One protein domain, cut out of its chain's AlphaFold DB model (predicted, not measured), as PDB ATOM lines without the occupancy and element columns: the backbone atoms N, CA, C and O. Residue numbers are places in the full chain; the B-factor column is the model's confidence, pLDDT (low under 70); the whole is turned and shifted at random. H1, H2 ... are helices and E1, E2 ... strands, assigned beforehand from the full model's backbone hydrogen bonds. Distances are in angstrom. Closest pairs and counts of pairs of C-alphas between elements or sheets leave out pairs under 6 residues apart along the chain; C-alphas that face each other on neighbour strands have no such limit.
ATOM      1  N   ARG A   4     292.855 261.351 288.097       95.69
ATOM      2  CA  ARG A   4     291.820 260.404 288.534       95.69
ATOM      3  C   ARG A   4     290.454 260.750 287.940       95.69
ATOM      4  O   ARG A   4     289.838 259.899 287.312       95.69
ATOM      5  N   ARG A   5     290.036 262.016 288.047       94.44
ATOM      6  CA  ARG A   5     288.764 262.503 287.490       94.44
ATOM      7  C   ARG A   5     288.671 262.247 285.984       94.44
ATOM      8  O   ARG A   5     287.611 261.849 285.511       94.44
ATOM      9  N   LEU A   6     289.760 262.486 285.253       94.75
ATOM     10  CA  LEU A   6     289.826 262.252 283.810       94.75
ATOM     11  C   LEU A   6     289.645 260.765 283.477       94.75
ATOM     12  O   LEU A   6     288.811 260.421 282.642       94.75
ATOM     13  N   LYS A   7     290.368 259.882 284.178       95.69
ATOM     14  CA  LYS A   7     290.249 258.428 284.004       95.69
ATOM     15  C   LYS A   7     288.829 257.932 284.284       95.69
ATOM     16  O   LYS A   7     288.293 257.152 283.498       95.69
ATOM     17  N   ASP A   8     288.206 258.429 285.351       96.44
ATOM     18  CA  ASP A   8     286.834 258.066 285.716       96.44
ATOM     19  C   ASP A   8     285.828 258.510 284.644       96.44
ATOM     20  O   ASP A   8     284.898 257.772 284.325       96.44
ATOM     21  N   LEU A   9     286.023 259.686 284.033       95.62
ATOM     22  CA  LEU A   9     285.165 260.159 282.940       95.62
ATOM     23  C   LEU A   9     285.324 259.340 281.665       95.62
ATOM     24  O   LEU A   9     284.322 259.000 281.040       95.62
ATOM     25  N   ILE A  10     286.558 259.012 281.283       95.62
ATOM     26  CA  ILE A  10     286.818 258.151 280.122       95.62
ATOM     27  C   ILE A  10     286.129 256.797 280.324       95.62
ATOM     28  O   ILE A  10     285.446 256.306 279.425       95.62
ATOM     29  N   HIS A  11     286.245 256.221 281.524       96.06
ATOM     30  CA  HIS A  11     285.583 254.963 281.852       96.06
ATOM     31  C   HIS A  11     284.052 255.082 281.818       96.06
ATOM     32  O   HIS A  11     283.383 254.256 281.198       96.06
ATOM     33  N   PHE A  12     283.502 256.143 282.410       95.38
ATOM     34  CA  PHE A  12     282.071 256.440 282.385       95.38
ATOM     35  C   PHE A  12     281.515 256.512 280.953       95.38
ATOM     36  O   PHE A  12     280.550 255.819 280.634       95.38
ATOM     37  N   TYR A  13     282.146 257.282 280.063       95.12
ATOM     38  CA  TYR A  13     281.686 257.396 278.675       95.12
ATOM     39  C   TYR A  13     281.903 256.116 277.863       95.12
ATOM     40  O   TYR A  13     281.091 255.799 276.998       95.12
ATOM     41  N   SER A  14     282.938 255.328 278.168       93.94
ATOM     42  CA  SER A  14     283.102 253.995 277.576       93.94
ATOM     43  C   SER A  14     281.918 253.079 277.904       93.94
ATOM     44  O   SER A  14     281.472 252.326 277.039       93.94
ATOM     45  N   ILE A  15     281.394 253.137 279.133       93.44
ATOM     46  CA  ILE A  15     280.208 252.370 279.535       93.44
ATOM     47  C   ILE A  15     278.965 252.871 278.786       93.44
ATOM     48  O   ILE A  15     278.207 252.060 278.253       93.44
ATOM     49  N   LEU A  16     278.774 254.190 278.683       91.50
ATOM     50  CA  LEU A  16     277.648 254.759 277.932       91.50
ATOM     51  C   LEU A  16     277.657 254.337 276.459       91.50
ATOM     52  O   LEU A  16     276.635 253.877 275.957       91.50
ATOM     53  N   ASN A  17     278.819 254.373 275.802       89.88
ATOM     54  CA  ASN A  17     278.959 253.942 274.407       89.88
ATOM     55  C   ASN A  17     278.584 252.464 274.200       89.88
ATOM     56  O   ASN A  17     278.122 252.080 273.126       89.88
ATOM     57  N   GLN A  18     278.799 251.608 275.204       90.38
ATOM     58  CA  GLN A  18     278.362 250.210 275.145       90.38
ATOM     59  C   GLN A  18     276.839 250.099 275.274       90.38
ATOM     60  O   GLN A  18     276.220 249.332 274.536       90.38
ATOM     61  N   PHE A  19     276.225 250.895 276.154       86.94
ATOM     62  CA  PHE A  19     274.770 250.937 276.293       86.94
ATOM     63  C   PHE A  19     274.074 251.480 275.045       86.94
ATOM     64  O   PHE A  19     273.083 250.897 274.619       86.94
ATOM     65  N   GLU A  20     274.591 252.531 274.409       85.25
ATOM     66  CA  GLU A  20     273.994 253.078 273.182       85.25
ATOM     67  C   GLU A  20     273.932 252.045 272.050       85.25
ATOM     68  O   GLU A  20     272.923 251.953 271.349       85.25
ATOM     69  N   LYS A  21     274.974 251.212 271.919       84.88
ATOM     70  CA  LYS A  21     275.009 250.101 270.953       84.88
ATOM     71  C   LYS A  21     273.969 249.022 271.258       84.88
ATOM     72  O   LYS A  21     273.462 248.394 270.335       84.88
ATOM     73  N   ALA A  22     273.659 248.798 272.535       84.12
ATOM     74  CA  ALA A  22     272.671 247.811 272.965       84.12
ATOM     75  C   ALA A  22     271.225 248.340 272.900       84.12
ATOM     76  O   ALA A  22     270.292 247.563 272.705       84.12
ATOM     77  N   ILE A  23     271.023 249.650 273.065       77.44
ATOM     78  CA  ILE A  23     269.708 250.276 273.240       77.44
ATOM     79  C   ILE A  23     269.431 251.249 272.085       77.44
ATOM     80  O   ILE A  23     269.350 252.441 272.317       77.44
ATOM     81  N   CYS A  24     269.293 250.755 270.850       68.81
ATOM     82  CA  CYS A  24     268.745 251.456 269.666       68.81
ATOM     83  C   CYS A  24     268.927 253.002 269.602       68.81
ATOM     84  O   CYS A  24     267.980 253.715 269.266       68.81
ATOM     85  N   ALA A  25     270.136 253.487 269.919       74.75
ATOM     86  CA  ALA A  25     270.538 254.895 270.025       74.75
ATOM     87  C   ALA A  25     269.751 255.793 271.015       74.75
ATOM     88  O   ALA A  25     268.667 255.477 271.520       74.75
ATOM     89  N   ALA A  26     270.336 256.963 271.300       83.56
ATOM     90  CA  ALA A  26     269.690 258.028 272.060       83.56
ATOM     91  C   ALA A  26     268.425 258.537 271.344       83.56
ATOM     92  O   ALA A  26     268.326 258.514 270.117       83.56
ATOM     93  N   ARG A  27     267.442 259.012 272.118       88.00
ATOM     94  CA  ARG A  27     266.159 259.512 271.600       88.00
ATOM     95  C   ARG A  27     266.043 261.008 271.838       88.00
ATOM     96  O   ARG A  27     266.349 261.474 272.935       88.00
ATOM     97  N   ALA A  28     265.524 261.735 270.854       89.56
ATOM     98  CA  ALA A  28     265.138 263.121 271.058       89.56
ATOM     99  C   ALA A  28     263.939 263.187 272.014       89.56
ATOM    100  O   ALA A  28     262.940 262.482 271.840       89.56
ATOM    101  N   SER A  40     260.636 250.835 284.480       85.50
ATOM    102  CA  SER A  40     260.001 251.166 285.762       85.50
ATOM    103  C   SER A  40     260.965 251.768 286.785       85.50
ATOM    104  O   SER A  40     260.520 252.394 287.742       85.50
ATOM    105  N   ARG A  41     262.278 251.576 286.605       86.06
ATOM    106  CA  ARG A  41     263.363 252.124 287.434       86.06
ATOM    107  C   ARG A  41     264.603 252.329 286.575       86.06
ATOM    108  O   ARG A  41     264.773 251.630 285.578       86.06
ATOM    109  N   GLY A  42     265.486 253.235 286.980       87.38
ATOM    110  CA  GLY A  42     266.798 253.362 286.343       87.38
ATOM    111  C   GLY A  42     267.383 254.765 286.386       87.38
ATOM    112  O   GLY A  42     266.998 255.597 287.207       87.38
ATOM    113  N   VAL A  43     268.327 255.006 285.481       89.31
ATOM    114  CA  VAL A  43     269.032 256.277 285.289       89.31
ATOM    115  C   VAL A  43     268.793 256.744 283.857       89.31
ATOM    116  O   VAL A  43     268.740 255.920 282.944       89.31
ATOM    117  N   TYR A  44     268.636 258.050 283.662       90.50
ATOM    118  CA  TYR A  44     268.570 258.673 282.345       90.50
ATOM    119  C   TYR A  44     269.624 259.772 282.219       90.50
ATOM    120  O   TYR A  44     269.983 260.434 283.198       90.50
ATOM    121  N   PHE A  45     270.104 259.953 280.993       92.88
ATOM    122  CA  PHE A  45     271.149 260.904 280.637       92.88
ATOM    123  C   PHE A  45     270.607 261.841 279.563       92.88
ATOM    124  O   PHE A  45     269.983 261.381 278.607       92.88
ATOM    125  N   PHE A  46     270.833 263.142 279.729       93.25
ATOM    126  CA  PHE A  46     270.541 264.122 278.692       93.25
ATOM    127  C   PHE A  46     271.812 264.658 278.058       93.25
ATOM    128  O   PHE A  46     272.810 264.928 278.735       93.25
ATOM    129  N   HIS A  47     271.685 264.855 276.755       92.25
ATOM    130  CA  HIS A  47     272.644 265.471 275.862       92.25
ATOM    131  C   HIS A  47     271.937 266.633 275.160       92.25
ATOM    132  O   HIS A  47     270.726 266.565 274.937       92.25
ATOM    133  N   GLU A  48     272.688 267.664 274.800       90.56
ATOM    134  CA  GLU A  48     272.204 268.799 274.012       90.56
ATOM    135  C   GLU A  48     272.962 268.814 272.690       90.56
ATOM    136  O   GLU A  48     274.142 268.456 272.623       90.56
ATOM    137  N   THR A  49     272.287 269.236 271.628       87.81
ATOM    138  CA  THR A  49     272.941 269.403 270.330       87.81
ATOM    139  C   THR A  49     273.986 270.514 270.429       87.81
ATOM    140  O   THR A  49     273.692 271.599 270.918       87.81
ATOM    141  N   GLY A  50     275.206 270.249 269.958       90.50
ATOM    142  CA  GLY A  50     276.323 271.202 270.005       90.50
ATOM    143  C   GLY A  50     277.197 271.102 271.259       90.50
ATOM    144  O   GLY A  50     278.336 271.561 271.243       90.50
ATOM    145  N   GLU A  51     276.730 270.423 272.307       93.75
ATOM    146  CA  GLU A  51     277.508 270.184 273.525       93.75
ATOM    147  C   GLU A  51     278.327 268.897 273.390       93.75
ATOM    148  O   GLU A  51     277.909 267.812 273.798       93.75
ATOM    149  N   ASN A  52     279.516 269.015 272.799       94.25
ATOM    150  CA  ASN A  52     280.440 267.898 272.605       94.25
ATOM    151  C   ASN A  52     281.524 267.844 273.684       94.25
ATOM    152  O   ASN A  52     281.866 268.829 274.341       94.25
ATOM    153  N   ARG A  53     282.075 266.650 273.887       93.81
ATOM    154  CA  ARG A  53     283.187 266.418 274.811       93.81
ATOM    155  C   ARG A  53     284.483 266.940 274.188       93.81
ATOM    156  O   ARG A  53     284.737 266.696 273.019       93.81
ATOM    157  N   SER A  54     285.304 267.620 274.988       90.81
ATOM    158  CA  SER A  54     286.623 268.115 274.564       90.81
ATOM    159  C   SER A  54     287.769 267.214 275.033       90.81
ATOM    160  O   SER A  54     288.695 266.937 274.282       90.81
ATOM    161  N   ASP A  55     287.688 266.710 276.269       88.88
ATOM    162  CA  ASP A  55     288.858 266.118 276.942       88.88
ATOM    163  C   ASP A  55     288.769 264.590 277.101       88.88
ATOM    164  O   ASP A  55     289.697 263.949 277.588       88.88
ATOM    165  N   THR A  56     287.621 263.987 276.772       91.50
ATOM    166  CA  THR A  56     287.302 262.585 277.128       91.50
ATOM    167  C   THR A  56     286.986 261.707 275.914       91.50
ATOM    168  O   THR A  56     286.413 260.626 276.062       91.50
ATOM    169  N   GLY A  57     287.366 262.167 274.720       88.25
ATOM    170  CA  GLY A  57     287.051 261.557 273.426       88.25
ATOM    171  C   GLY A  57     285.859 262.216 272.726       88.25
ATOM    172  O   GLY A  57     285.306 263.188 273.228       88.25
ATOM    173  N   GLU A  58     285.458 261.647 271.589       89.31
ATOM    174  CA  GLU A  58     284.476 262.231 270.660       89.31
ATOM    175  C   GLU A  58     283.012 261.982 271.037       89.31
ATOM    176  O   GLU A  58     282.655 260.916 271.539       89.31
ATOM    177  N   GLY A  59     282.134 262.930 270.712       90.06
ATOM    178  CA  GLY A  59     280.681 262.780 270.834       90.06
ATOM    179  C   GLY A  59     280.054 263.595 271.969       90.06
ATOM    180  O   GLY A  59     280.741 264.381 272.632       90.06
ATOM    181  N   PRO A  60     278.742 263.422 272.205       92.31
ATOM    182  CA  PRO A  60     277.963 264.349 273.008       92.31
ATOM    183  C   PRO A  60     278.303 264.258 274.497       92.31
ATOM    184  O   PRO A  60     278.515 263.185 275.070       92.31
ATOM    185  N   ARG A  61     278.316 265.410 275.158       94.56
ATOM    186  CA  ARG A  61     278.529 265.534 276.597       94.56
ATOM    187  C   ARG A  61     277.223 265.271 277.343       94.56
ATOM    188  O   ARG A  61     276.167 265.765 276.962       94.56
ATOM    189  N   VAL A  62     277.303 264.520 278.441       94.38
ATOM    190  CA  VAL A  62     276.195 264.423 279.400       94.38
ATOM    191  C   VAL A  62     276.091 265.739 280.166       94.38
ATOM    192  O   VAL A  62     277.038 266.150 280.843       94.38
ATOM    193  N   LEU A  63     274.924 266.371 280.090       93.44
ATOM    194  CA  LEU A  63     274.631 267.648 280.752       93.44
ATOM    195  C   LEU A  63     273.800 267.470 282.014       93.44
ATOM    196  O   LEU A  63     273.951 268.215 282.981       93.44
ATOM    197  N   ARG A  64     272.935 266.453 282.025       92.75
ATOM    198  CA  ARG A  64     272.092 266.128 283.171       92.75
ATOM    199  C   ARG A  64     271.987 264.621 283.331       92.75
ATOM    200  O   ARG A  64     271.805 263.885 282.364       92.75
ATOM    201  N   VAL A  65     272.068 264.195 284.584       93.06
ATOM    202  CA  VAL A  65     271.807 262.824 285.016       93.06
ATOM    203  C   VAL A  65     270.592 262.866 285.923       93.06
ATOM    204  O   VAL A  65     270.543 263.665 286.858       93.06
ATOM    205  N   GLY A  66     269.609 262.024 285.642       90.12
ATOM    206  CA  GLY A  66     268.447 261.859 286.498       90.12
ATOM    207  C   GLY A  66     268.205 260.397 286.819       90.12
ATOM    208  O   GLY A  66     268.721 259.495 286.162       90.12
ATOM    209  N   THR A  67     267.434 260.155 287.872       89.50
ATOM    210  CA  THR A  67     267.133 258.803 288.340       89.50
ATOM    211  C   THR A  67     265.638 258.633 288.508       89.50
ATOM    212  O   THR A  67     264.906 259.593 288.757       89.50
ATOM    213  N   HIS A  68     265.180 257.399 288.349       85.88
ATOM    214  CA  HIS A  68     263.785 257.049 288.483       85.88
ATOM    215  C   HIS A  68     263.589 255.869 289.431       85.88
ATOM    216  O   HIS A  68     264.225 254.826 289.274       85.88
ATOM    217  N   ALA A  69     262.673 256.058 290.389       77.06
ATOM    218  CA  ALA A  69     262.199 255.040 291.324       77.06
ATOM    219  C   ALA A  69     263.323 254.307 292.089       77.06
ATOM    220  O   ALA A  69     263.343 253.081 292.187       77.06
ATOM    221  N   LEU A  70     264.243 255.082 292.683       73.69
ATOM    222  CA  LEU A  70     265.289 254.568 293.583       73.69
ATOM    223  C   LEU A  70     264.760 254.157 294.971       73.69
ATOM    224  O   LEU A  70     265.419 253.398 295.675       73.69
ATOM    225  N   LYS A  71     263.578 254.649 295.369       73.75
ATOM    226  CA  LYS A  71     262.893 254.284 296.619       73.75
ATOM    227  C   LYS A  71     261.603 253.527 296.310       73.75
ATOM    228  O   LYS A  71     260.860 253.899 295.402       73.75
ATOM    229  N   THR A  72     261.331 252.476 297.076       67.06
ATOM    230  CA  THR A  72     260.068 251.728 297.025       67.06
ATOM    231  C   THR A  72     258.893 252.627 297.418       67.06
ATOM    232  O   THR A  72     258.991 253.364 298.393       67.06
ATOM    233  N   GLY A  73     257.788 252.566 296.665       66.44
ATOM    234  CA  GLY A  73     256.550 253.306 296.959       66.44
ATOM    235  C   GLY A  73     256.376 254.653 296.243       66.44
ATOM    236  O   GLY A  73     255.354 255.303 296.435       66.44
ATOM    237  N   GLY A  74     257.324 255.084 295.403       67.75
ATOM    238  CA  GLY A  74     257.142 256.271 294.558       67.75
ATOM    239  C   GLY A  74     256.131 256.027 293.430       67.75
ATOM    240  O   GLY A  74     256.246 255.037 292.714       67.75
ATOM    241  N   SER A  75     255.158 256.929 293.270       68.81
ATOM    242  CA  SER A  75     254.089 256.843 292.258       68.81
ATOM    243  C   SER A  75     254.402 257.571 290.948       68.81
ATOM    244  O   SER A  75     253.726 257.359 289.941       68.81
ATOM    245  N   THR A  76     255.423 258.431 290.936       80.25
ATOM    246  CA  THR A  76     255.892 259.089 289.714       80.25
ATOM    247  C   THR A  76     256.370 258.019 288.734       80.25
ATOM    248  O   THR A  76     256.947 257.023 289.158       80.25
ATOM    249  N   THR A  77     256.156 258.210 287.432       87.19
ATOM    250  CA  THR A  77     256.710 257.350 286.369       87.19
ATOM    251  C   THR A  77     257.934 258.006 285.738       87.19
ATOM    252  O   THR A  77     258.109 259.223 285.848       87.19
ATOM    253  N   LEU A  78     258.781 257.237 285.043       89.00
ATOM    254  CA  LEU A  78     259.920 257.812 284.321       89.00
ATOM    255  C   LEU A  78     259.436 258.871 283.325       89.00
ATOM    256  O   LEU A  78     259.990 259.961 283.274       89.00
ATOM    257  N   TRP A  79     258.353 258.590 282.598       90.50
ATOM    258  CA  TRP A  79     257.766 259.559 281.676       90.50
ATOM    259  C   TRP A  79     257.334 260.856 282.368       90.50
ATOM    260  O   TRP A  79     257.602 261.934 281.845       90.50
ATOM    261  N   ALA A  80     256.702 260.777 283.542       88.31
ATOM    262  CA  ALA A  80     256.303 261.974 284.278       88.31
ATOM    263  C   ALA A  80     257.512 262.856 284.633       88.31
ATOM    264  O   ALA A  80     257.403 264.075 284.537       88.31
ATOM    265  N   ALA A  81     258.659 262.252 284.963       88.38
ATOM    266  CA  ALA A  81     259.913 262.972 285.193       88.38
ATOM    267  C   ALA A  81     260.561 263.493 283.895       88.38
ATOM    268  O   ALA A  81     261.132 264.577 283.880       88.38
ATOM    269  N   LEU A  82     260.478 262.751 282.788       90.88
ATOM    270  CA  LEU A  82     261.017 263.200 281.499       90.88
ATOM    271  C   LEU A  82     260.221 264.382 280.932       90.88
ATOM    272  O   LEU A  82     260.812 265.333 280.429       90.88
ATOM    273  N   ARG A  83     258.889 264.363 281.063       89.69
ATOM    274  CA  ARG A  83     258.002 265.416 280.550       89.69
ATOM    275  C   ARG A  83     258.277 266.784 281.175       89.69
ATOM    276  O   ARG A  83     258.115 267.783 280.492       89.69
ATOM    277  N   THR A  84     258.724 266.860 282.432       88.94
ATOM    278  CA  THR A  84     259.081 268.153 283.056       88.94
ATOM    279  C   THR A  84     260.313 268.804 282.429       88.94
ATOM    280  O   THR A  84     260.616 269.951 282.731       88.94
ATOM    281  N   HIS A  85     261.052 268.063 281.603       88.12
ATOM    282  CA  HIS A  85     262.191 268.556 280.837       88.12
ATOM    283  C   HIS A  85     261.871 268.727 279.352       88.12
ATOM    284  O   HIS A  85     262.743 269.143 278.595       88.12
TER     285      HIS A  85
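This is residues 4 to 28 and 40 to 85 of the 93 residues of an uncharacterized protein of Acidobacteria bacterium (UniProt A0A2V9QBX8). What does one see first? A small two-stranded hairpin, E1 and E2, has the long helix H1 off towards one end and the short helix H2 beside it towards the other, while the long loop of residues 47 to 63 swings out from the hairpin to the side where H1 lies and folds back. The assembly is loose, and residues 18 to 24, of which 18 to 22 belong to H1, stick out free. What are its parts and its size? The 71 printed residues hold two named helices and two named strands in the order H1, E1, E2, H2, with the strands antiparallel in the order E1 - E2; the class is mixed, helices and strands, with under half of the residues, 35 of 71, in named elements. The radius of gyration of the C-alphas is 13.9 A, and the C-alphas span 39 by 26 by 21 A.

Where does the first helix stand? H1, residues 4 to 22, is apart from E2, residues 64 to 68, and from H2, residues 78 to 83. How are the strands paired? E1, residues 42 to 46, and E2 form a hairpin, antiparallel at 157 degrees between their directions. C-alphas 43 and 67 face each other at 4.4 A, and N 44 and O 66, at 2.9 A, and N 68 and O 42, at 2.8 A, are within hydrogen-bond range. Where is the second helix? The closest C-alphas of E2 and H2 are those of His 68 and Leu 78, 5.7 A apart, and E1 and H2 are near each other, with 5 pairs of C-alphas within 10 A. What do the helix backbones show? In H1 and H2 every O i to N i+4 pair is within hydrogen-bond range.

Where does the first helix run? H1, residues 4 to 22, goes from C-alpha 4 at (291.820, 260.404, 288.534) to C-alpha 22 at (272.671, 247.811, 272.965), 27.7 A. Where are the strands? E1, residues 42 to 46, measures 13.7 A from first to last C-alpha and begins at (266.798, 253.362, 286.343); E2, residues 64 to 68, measures 13.4 A. Where does the last element end? H2, residues 78 to 83, measures 8.7 A and ends with C-alpha 83 at (258.002, 265.416, 280.550).

How far does it reach? The two C-alphas farthest apart are those of Ser 54 and Gly 73, at 40.3 A. Where is the cut, and which links are long? Residues 29 to 39 are not printed, and C-alphas 28 and 40 are 19.6 A apart across the cut, which lies in the link from H1 to E1. The link from E1 to E2, 17 residues, is long, and that from E2 to H2, 9 residues, is short but not tight. Where is the model less sure? The mean pLDDT of the printed part is 88.0, with residue 24 and residues 72 to 75 under 70.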